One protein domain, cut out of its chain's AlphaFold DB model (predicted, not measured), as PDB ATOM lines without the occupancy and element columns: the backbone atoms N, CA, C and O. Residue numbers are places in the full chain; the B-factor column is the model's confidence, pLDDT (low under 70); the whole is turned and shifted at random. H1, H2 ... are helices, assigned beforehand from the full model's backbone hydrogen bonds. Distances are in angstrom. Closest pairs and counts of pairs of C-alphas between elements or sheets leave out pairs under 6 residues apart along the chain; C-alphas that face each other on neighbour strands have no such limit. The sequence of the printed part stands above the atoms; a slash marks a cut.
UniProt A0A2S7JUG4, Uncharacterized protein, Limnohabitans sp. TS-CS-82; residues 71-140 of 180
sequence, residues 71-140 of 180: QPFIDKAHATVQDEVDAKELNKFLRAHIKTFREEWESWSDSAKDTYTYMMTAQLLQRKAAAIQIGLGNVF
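This is residues 71 to 140 of the 180 residues of an uncharacterized protein of Limnohabitans sp. TS-CS-82 (UniProt A0A2S7JUG4). One long helix, H4, makes the long axis, and H1 and H2 both cross it at a slant, the three centres making a triangle. The short H3 sits in the turn that leads from H2 to H4, and at the opposite end residues 131 to 137, of which 131 to 135 belong to H4, stick out. The 70 printed residues hold four named helices, in the order H1, H2, H3, H4, and no named strand; the class is all helix. The whole is only just loose, close to compact, with a radius of gyration of the C-alphas of 13.6 A, and elongated, spanning 44 by 23 by 18 A.

Start with H4, residues 110 to 135. With its residues 113 to 121 alone it touches H1, residues 71 to 80, at a steep tilt of 49 degrees, the same way; look at the closest C-alphas, those of Ala 77 and Tyr 118, 5.8 A apart. H2, residues 87 to 100, touches H4 with its residues 90 to 94 alone, at a steep tilt of 60 degrees, opposite ways; the closest C-alphas, of Leu 90 and Thr 121, are 6.9 A apart. H1 and H2 touch, closest at the C-alphas of His 78 and Ala 87, 6.4 A apart. H3, residues 102 to 107, is close to H2 but not clearly touching, with the C-alphas of Ile 98 and Trp 105 closest at 6.8 A. H1 and H3 are apart. Every O i to N i+4 pair is within hydrogen-bond range in H1 and H4, against 9 of 10 in H2 and 1 of 2 in H3.

Find C-alpha 110 at (218.878, 119.577, 144.993); from there H4 runs 37.1 A to C-alpha 135 at (209.429, 154.027, 155.062). H1 begins at C-alpha 71, (226.873, 128.799, 146.663), and is 14.2 A long; H2 is 20.4 A and H3 8.8 A.

The C-alphas farthest apart, of Ser 107 and Gly 137, are 43.7 A apart. The printed part has no cut and no long link. Look for pLDDT under 70 at residues 82 to 84 and 137 to 140.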
ATOM      1  N   GLN A  71     226.469 127.691 147.518       81.19
ATOM      2  CA  GLN A  71     226.873 128.799 146.663       81.19
ATOM      3  C   GLN A  71     226.233 128.761 145.268       81.19
ATOM      4  O   GLN A  71     225.695 129.795 144.880       81.19
ATOM      5  N   PRO A  72     226.160 127.622 144.542       84.00
ATOM      6  CA  PRO A  72     225.479 127.599 143.246       84.00
ATOM      7  C   PRO A  72     223.989 127.964 143.336       84.00
ATOM      8  O   PRO A  72     223.472 128.619 142.436       84.00
ATOM      9  N   PHE A  73     223.293 127.597 144.418       77.50
ATOM     10  CA  PHE A  73     221.881 127.949 144.615       77.50
ATOM     11  C   PHE A  73     221.713 129.423 144.982       77.50
ATOM     12  O   PHE A  73     220.793 130.088 144.504       77.50
ATOM     13  N   ILE A  74     222.630 129.956 145.792       80.50
ATOM     14  CA  ILE A  74     222.652 131.374 146.158       80.50
ATOM     15  C   ILE A  74     222.942 132.231 144.925       80.50
ATOM     16  O   ILE A  74     222.235 133.207 144.687       80.50
ATOM     17  N   ASP A  75     223.930 131.851 144.117       84.69
ATOM     18  CA  ASP A  75     224.304 132.567 142.897       84.69
ATOM     19  C   ASP A  75     223.160 132.549 141.876       84.69
ATOM     20  O   ASP A  75     222.870 133.571 141.256       84.69
ATOM     21  N   LYS A  76     222.454 131.419 141.739       83.44
ATOM     22  CA  LYS A  76     221.302 131.283 140.837       83.44
ATOM     23  C   LYS A  76     220.092 132.107 141.300       83.44
ATOM     24  O   LYS A  76     219.446 132.774 140.484       83.44
ATOM     25  N   ALA A  77     219.804 132.112 142.602       78.81
ATOM     26  CA  ALA A  77     218.751 132.945 143.178       78.81
ATOM     27  C   ALA A  77     219.086 134.437 143.048       78.81
ATOM     28  O   ALA A  77     218.257 135.217 142.579       78.81
ATOM     29  N   HIS A  78     220.326 134.818 143.360       76.56
ATOM     30  CA  HIS A  78     220.808 136.183 143.190       76.56
ATOM     31  C   HIS A  78     220.766 136.621 141.723       76.56
ATOM     32  O   HIS A  78     220.298 137.714 141.434       76.56
ATOM     33  N   ALA A  79     221.155 135.759 140.778       77.44
ATOM     34  CA  ALA A  79     221.077 136.057 139.349       77.44
ATOM     35  C   ALA A  79     219.652 136.380 138.867       77.44
ATOM     36  O   ALA A  79     219.491 137.095 137.885       77.44
ATOM     37  N   THR A  80     218.631 135.882 139.565       75.19
ATOM     38  CA  THR A  80     217.220 136.127 139.233       75.19
ATOM     39  C   THR A  80     216.695 137.435 139.845       75.19
ATOM     40  O   THR A  80     215.734 137.998 139.337       75.19
ATOM     41  N   VAL A  81     217.321 137.927 140.920       71.75
ATOM     42  CA  VAL A  81     216.829 139.048 141.753       71.75
ATOM     43  C   VAL A  81     217.887 140.165 141.873       71.75
ATOM     44  O   VAL A  81     217.866 140.943 142.822       71.75
ATOM     45  N   GLN A  82     218.836 140.238 140.924       64.00
ATOM     46  CA  GLN A  82     220.071 141.041 141.036       64.00
ATOM     47  C   GLN A  82     219.844 142.504 141.437       64.00
ATOM     48  O   GLN A  82     220.645 143.048 142.192       64.00
ATOM     49  N   ASP A  83     218.768 143.131 140.964       67.50
ATOM     50  CA  ASP A  83     218.526 144.562 141.190       67.50
ATOM     51  C   ASP A  83     217.846 144.879 142.532       67.50
ATOM     52  O   ASP A  83     217.864 146.027 142.978       67.50
ATOM     53  N   GLU A  84     217.249 143.896 143.209       69.19
ATOM     54  CA  GLU A  84     216.335 144.166 144.329       69.19
ATOM     55  C   GLU A  84     216.893 143.741 145.701       69.19
ATOM     56  O   GLU A  84     216.464 144.245 146.749       69.19
ATOM     57  N   VAL A  85     217.873 142.828 145.732       74.25
ATOM     58  CA  VAL A  85     218.443 142.284 146.976       74.25
ATOM     59  C   VAL A  85     219.971 142.236 146.909       74.25
ATOM     60  O   VAL A  85     220.544 141.677 145.986       74.25
ATOM     61  N   ASP A  86     220.640 142.765 147.941       83.88
ATOM     62  CA  ASP A  86     222.099 142.708 148.063       83.88
ATOM     63  C   ASP A  86     222.585 141.259 148.251       83.88
ATOM     64  O   ASP A  86     222.104 140.529 149.126       83.88
ATOM     65  N   ALA A  87     223.579 140.851 147.456       77.75
ATOM     66  CA  ALA A  87     224.133 139.497 147.467       77.75
ATOM     67  C   ALA A  87     224.627 139.049 148.851       77.75
ATOM     68  O   ALA A  87     224.486 137.879 149.216       77.75
ATOM     69  N   LYS A  88     225.217 139.960 149.637       83.94
ATOM     70  CA  LYS A  88     225.779 139.633 150.956       83.94
ATOM     71  C   LYS A  88     224.670 139.455 151.981       83.94
ATOM     72  O   LYS A  88     224.758 138.551 152.814       83.94
ATOM     73  N   GLU A  89     223.626 140.279 151.913       85.25
ATOM     74  CA  GLU A  89     222.436 140.133 152.752       85.25
ATOM     75  C   GLU A  89     221.724 138.806 152.470       85.25
ATOM     76  O   GLU A  89     221.452 138.053 153.408       85.25
ATOM     77  N   LEU A  90     221.507 138.478 151.192       85.56
ATOM     78  CA  LEU A  90     220.889 137.217 150.787       85.56
ATOM     79  C   LEU A  90     221.711 136.011 151.260       85.56
ATOM     80  O   LEU A  90     221.175 135.089 151.871       85.56
ATOM     81  N   ASN A  91     223.024 136.041 151.030       85.31
ATOM     82  CA  ASN A  91     223.934 134.974 151.431       85.31
ATOM     83  C   ASN A  91     223.943 134.785 152.960       85.31
ATOM     84  O   ASN A  91     223.798 133.664 153.449       85.31
ATOM     85  N   LYS A  92     224.020 135.877 153.734       89.69
ATOM     86  CA  LYS A  92     223.959 135.830 155.202       89.69
ATOM     87  C   LYS A  92     222.611 135.310 155.698       89.69
ATOM     88  O   LYS A  92     222.590 134.488 156.612       89.69
ATOM     89  N   PHE A  93     221.506 135.767 155.109       87.25
ATOM     90  CA  PHE A  93     220.156 135.342 155.472       87.25
ATOM     91  C   PHE A  93     219.957 133.846 155.221       87.25
ATOM     92  O   PHE A  93     219.575 133.116 156.135       87.25
ATOM     93  N   LEU A  94     220.293 133.373 154.019       89.00
ATOM     94  CA  LEU A  94     220.161 131.965 153.651       89.00
ATOM     95  C   LEU A  94     221.058 131.074 154.505       89.00
ATOM     96  O   LEU A  94     220.579 130.077 155.035       89.00
ATOM     97  N   ARG A  95     222.324 131.447 154.723       87.31
ATOM     98  CA  ARG A  95     223.219 130.677 155.599       87.31
ATOM     99  C   ARG A  95     222.734 130.646 157.043       87.31
ATOM    100  O   ARG A  95     222.828 129.602 157.680       87.31
ATOM    101  N   ALA A  96     222.232 131.765 157.569       88.56
ATOM    102  CA  ALA A  96     221.687 131.814 158.922       88.56
ATOM    103  C   ALA A  96     220.455 130.915 159.058       88.56
ATOM    104  O   ALA A  96     220.329 130.220 160.063       88.56
ATOM    105  N   HIS A  97     219.591 130.898 158.041       82.88
ATOM    106  CA  HIS A  97     218.387 130.080 158.036       82.88
ATOM    107  C   HIS A  97     218.737 128.597 157.866       82.88
ATOM    108  O   HIS A  97     218.414 127.798 158.727       82.88
ATOM    109  N   ILE A  98     219.514 128.228 156.848       88.06
ATOM    110  CA  ILE A  98     219.927 126.837 156.593       88.06
ATOM    111  C   ILE A  98     220.714 126.248 157.773       88.06
ATOM    112  O   ILE A  98     220.624 125.056 158.056       88.06
ATOM    113  N   LYS A  99     221.441 127.078 158.531       88.75
ATOM    114  CA  LYS A  99     222.134 126.633 159.745       88.75
ATOM    115  C   LYS A  99     221.183 126.095 160.823       88.75
ATOM    116  O   LYS A  99     221.626 125.250 161.596       88.75
ATOM    117  N   THR A 100     219.930 126.552 160.901       87.56
ATOM    118  CA  THR A 100     218.986 126.098 161.939       87.56
ATOM    119  C   THR A 100     218.346 124.741 161.642       87.56
ATOM    120  O   THR A 100     217.832 124.126 162.567       87.56
ATOM    121  N   PHE A 101     218.417 124.256 160.401       85.50
ATOM    122  CA  PHE A 101     217.899 122.947 159.971       85.50
ATOM    123  C   PHE A 101     218.912 122.227 159.068       85.50
ATOM    124  O   PHE A 101     218.580 121.664 158.027       85.50
ATOM    125  N   ARG A 102     220.200 122.297 159.430       83.62
ATOM    126  CA  ARG A 102     221.299 121.734 158.626       83.62
ATOM    127  C   ARG A 102     221.123 120.234 158.368       83.62
ATOM    128  O   ARG A 102     221.466 119.765 157.289       83.62
ATOM    129  N   GLU A 103     220.623 119.493 159.352       83.88
ATOM    130  CA  GLU A 103     220.448 118.040 159.258       83.88
ATOM    131  C   GLU A 103     219.374 117.678 158.224       83.88
ATOM    132  O   GLU A 103     219.579 116.815 157.370       83.88
ATOM    133  N   GLU A 104     218.260 118.404 158.231       85.56
ATOM    134  CA  GLU A 104     217.184 118.255 157.259       85.56
ATOM    135  C   GLU A 104     217.617 118.759 155.886       85.56
ATOM    136  O   GLU A 104     217.311 118.128 154.875       85.56
ATOM    137  N   TRP A 105     218.383 119.849 155.842       84.81
ATOM    138  CA  TRP A 105     218.898 120.408 154.603       84.81
ATOM    139  C   TRP A 105     219.740 119.399 153.821       84.81
ATOM    140  O   TRP A 105     219.521 119.233 152.623       84.81
ATOM    141  N   GLU A 106     220.666 118.688 154.468       86.56
ATOM    142  CA  GLU A 106     221.494 117.694 153.769       86.56
ATOM    143  C   GLU A 106     220.681 116.502 153.250       86.56
ATOM    144  O   GLU A 106     221.024 115.927 152.218       86.56
ATOM    145  N   SER A 107     219.560 116.175 153.901       89.56
ATOM    146  CA  SER A 107     218.655 115.103 153.467       89.56
ATOM    147  C   SER A 107     217.784 115.464 152.253       89.56
ATOM    148  O   SER A 107     217.164 114.583 151.651       89.56
ATOM    149  N   TRP A 108     217.707 116.747 151.881       87.25
ATOM    150  CA  TRP A 108     216.864 117.219 150.783       87.25
ATOM    151  C   TRP A 108     217.512 117.028 149.411       87.25
ATOM    152  O   TRP A 108     218.727 117.127 149.244       87.25
ATOM    153  N   SER A 109     216.668 116.825 148.395       90.81
ATOM    154  CA  SER A 109     217.100 116.819 146.997       90.81
ATOM    155  C   SER A 109     217.520 118.217 146.533       90.81
ATOM    156  O   SER A 109     217.012 119.228 147.021       90.81
ATOM    157  N   ASP A 110     218.394 118.295 145.529       87.69
ATOM    158  CA  ASP A 110     218.878 119.577 144.993       87.69
ATOM    159  C   ASP A 110     217.746 120.466 144.454       87.69
ATOM    160  O   ASP A 110     217.782 121.683 144.603       87.69
ATOM    161  N   SER A 111     216.681 119.872 143.903       87.94
ATOM    162  CA  SER A 111     215.489 120.620 143.480       87.94
ATOM    163  C   SER A 111     214.727 121.230 144.662       87.94
ATOM    164  O   SER A 111     214.166 122.321 144.533       87.94
ATOM    165  N   ALA A 112     214.672 120.539 145.803       89.88
ATOM    166  CA  ALA A 112     214.057 121.073 147.014       89.88
ATOM    167  C   ALA A 112     214.914 122.205 147.598       89.88
ATOM    168  O   ALA A 112     214.381 123.255 147.949       89.88
ATOM    169  N   LYS A 113     216.243 122.041 147.607       88.81
ATOM    170  CA  LYS A 113     217.191 123.094 147.997       88.81
ATOM    171  C   LYS A 113     217.043 124.346 147.123       88.81
ATOM    172  O   LYS A 113     216.960 125.454 147.653       88.81
ATOM    173  N   ASP A 114     216.929 124.180 145.804       86.62
ATOM    174  CA  ASP A 114     216.770 125.284 144.848       86.62
ATOM    175  C   ASP A 114     215.453 126.044 145.066       86.62
ATOM    176  O   ASP A 114     215.446 127.244 145.337       86.62
ATOM    177  N   THR A 115     214.322 125.331 145.044       90.56
ATOM    178  CA  THR A 115     212.986 125.928 145.240       90.56
ATOM    179  C   THR A 115     212.847 126.614 146.596       90.56
ATOM    180  O   THR A 115     212.294 127.713 146.684       90.56
ATOM    181  N   TYR A 116     213.400 126.015 147.648       89.56
ATOM    182  CA  TYR A 116     213.441 126.621 148.970       89.56
ATOM    183  C   TYR A 116     214.260 127.915 148.991       89.56
ATOM    184  O   TYR A 116     213.814 128.920 149.546       89.56
ATOM    185  N   THR A 117     215.434 127.913 148.357       89.56
ATOM    186  CA  THR A 117     216.297 129.098 148.250       89.56
ATOM    187  C   THR A 117     215.571 130.235 147.531       89.56
ATOM    188  O   THR A 117     215.561 131.368 148.021       89.56
ATOM    189  N   TYR A 118     214.866 129.938 146.436       89.12
ATOM    190  CA  TYR A 118     214.017 130.913 145.747       89.12
ATOM    191  C   TYR A 118     212.873 131.431 146.622       89.12
ATOM    192  O   TYR A 118     212.655 132.640 146.693       89.12
ATOM    193  N   MET A 119     212.179 130.548 147.342       90.00
ATOM    194  CA  MET A 119     211.102 130.939 148.257       90.00
ATOM    195  C   MET A 119     211.610 131.866 149.370       90.00
ATOM    196  O   MET A 119     210.975 132.874 149.679       90.00
ATOM    197  N   MET A 120     212.766 131.561 149.959       88.50
ATOM    198  CA  MET A 120     213.387 132.404 150.982       88.50
ATOM    199  C   MET A 120     213.843 133.753 150.424       88.50
ATOM    200  O   MET A 120     213.661 134.778 151.084       88.50
ATOM    201  N   THR A 121     214.362 133.771 149.198       88.12
ATOM    202  CA  THR A 121     214.722 135.008 148.491       88.12
ATOM    203  C   THR A 121     213.486 135.881 148.261       88.12
ATOM    204  O   THR A 121     213.511 137.070 148.579       88.12
ATOM    205  N   ALA A 122     212.369 135.293 147.820       86.81
ATOM    206  CA  ALA A 122     211.102 136.004 147.643       86.81
ATOM    207  C   ALA A 122     210.556 136.571 148.967       86.81
ATOM    208  O   ALA A 122     210.061 137.697 149.002       86.81
ATOM    209  N   GLN A 123     210.690 135.843 150.081       87.00
ATOM    210  CA  GLN A 123     210.311 136.367 151.399       87.00
ATOM    211  C   GLN A 123     211.198 137.531 151.845       87.00
ATOM    212  O   GLN A 123     210.705 138.490 152.443       87.00
ATOM    213  N   LEU A 124     212.508 137.452 151.603       85.75
ATOM    214  CA  LEU A 124     213.423 138.549 151.903       85.75
ATOM    215  C   LEU A 124     213.050 139.789 151.080       85.75
ATOM    216  O   LEU A 124     212.898 140.870 151.648       85.75
ATOM    217  N   LEU A 125     212.793 139.608 149.786       86.38
ATOM    218  CA  LEU A 125     212.324 140.661 148.892       86.38
ATOM    219  C   LEU A 125     211.015 141.293 149.385       86.38
ATOM    220  O   LEU A 125     210.917 142.514 149.491       86.38
ATOM    221  N   GLN A 126     210.037 140.475 149.778       86.00
ATOM    222  CA  GLN A 126     208.775 140.956 150.334       86.00
ATOM    223  C   GLN A 126     208.989 141.798 151.601       86.00
ATOM    224  O   GLN A 126     208.351 142.840 151.759       86.00
ATOM    225  N   ARG A 127     209.893 141.387 152.503       86.38
ATOM    226  CA  ARG A 127     210.223 142.175 153.704       86.38
ATOM    227  C   ARG A 127     210.856 143.514 153.341       86.38
ATOM    228  O   ARG A 127     210.515 144.513 153.967       86.38
ATOM    229  N   LYS A 128     211.732 143.554 152.333       84.06
ATOM    230  CA  LYS A 128     212.347 144.806 151.866       84.06
ATOM    231  C   LYS A 128     211.319 145.723 151.216       84.06
ATOM    232  O   LYS A 128     211.246 146.888 151.591       84.06
ATOM    233  N   ALA A 129     210.464 145.196 150.344       82.81
ATOM    234  CA  ALA A 129     209.365 145.952 149.755       82.81
ATOM    235  C   ALA A 129     208.417 146.508 150.831       82.81
ATOM    236  O   ALA A 129     208.081 147.688 150.799       82.81
ATOM    237  N   ALA A 130     208.056 145.705 151.839       81.44
ATOM    238  CA  ALA A 130     207.235 146.156 152.963       81.44
ATOM    239  C   ALA A 130     207.941 147.227 153.811       81.44
ATOM    240  O   ALA A 130     207.317 148.214 154.189       81.44
ATOM    241  N   ALA A 131     209.239 147.075 154.086       81.12
ATOM    242  CA  ALA A 131     210.023 148.070 154.815       81.12
ATOM    243  C   ALA A 131     210.115 149.398 154.047       81.12
ATOM    244  O   ALA A 131     209.944 150.460 154.643       81.12
ATOM    245  N   ILE A 132     210.315 149.342 152.728       77.12
ATOM    246  CA  ILE A 132     210.295 150.513 151.841       77.12
ATOM    247  C   ILE A 132     208.899 151.142 151.832       77.12
ATOM    248  O   ILE A 132     208.775 152.354 151.966       77.12
ATOM    249  N   GLN A 133     207.838 150.338 151.746       71.88
ATOM    250  CA  GLN A 133     206.458 150.821 151.768       71.88
ATOM    251  C   GLN A 133     206.102 151.512 153.096       71.88
ATOM    252  O   GLN A 133     205.441 152.553 153.084       71.88
ATOM    253  N   ILE A 134     206.568 150.970 154.225       72.75
ATOM    254  CA  ILE A 134     206.454 151.603 155.547       72.75
ATOM    255  C   ILE A 134     207.279 152.900 155.586       72.75
ATOM    256  O   ILE A 134     206.773 153.924 156.040       72.75
ATOM    257  N   GLY A 135     208.515 152.879 155.079       73.44
ATOM    258  CA  GLY A 135     209.429 154.027 155.062       73.44
ATOM    259  C   GLY A 135     208.966 155.186 154.174       73.44
ATOM    260  O   GLY A 135     209.135 156.341 154.550       73.44
ATOM    261  N   LEU A 136     208.313 154.896 153.044       74.44
ATOM    262  CA  LEU A 136     207.669 155.902 152.192       74.44
ATOM    263  C   LEU A 136     206.384 156.481 152.811       74.44
ATOM    264  O   LEU A 136     205.810 157.415 152.257       74.44
ATOM    265  N   GLY A 137     205.913 155.952 153.946       61.25
ATOM    266  CA  GLY A 137     204.726 156.464 154.630       61.25
ATOM    267  C   GLY A 137     203.407 156.130 153.929       61.25
ATOM    268  O   GLY A 137     202.386 156.758 154.221       61.25
ATOM    269  N   ASN A 138     203.391 155.126 153.043       61.81
ATOM    270  CA  ASN A 138     202.173 154.637 152.397       61.81
ATOM    271  C   ASN A 138     201.339 153.823 153.397       61.81
ATOM    272  O   ASN A 138     201.275 152.595 153.346       61.81
ATOM    273  N   VAL A 139     200.689 154.517 154.334       63.22
ATOM    274  CA  VAL A 139     199.651 153.931 155.183       63.22
ATOM    275  C   VAL A 139     198.544 153.444 154.259       63.22
ATOM    276  O   VAL A 139     197.985 154.241 153.504       63.22
ATOM    277  N   PHE A 140     198.216 152.152 154.320       58.66
ATOM    278  CA  PHE A 140     197.067 151.589 153.616       58.66
ATOM    279  C   PHE A 140     195.786 152.189 154.206       58.66
ATOM    280  O   PHE A 140     195.158 151.645 155.111       58.66
TER     281      PHE A 140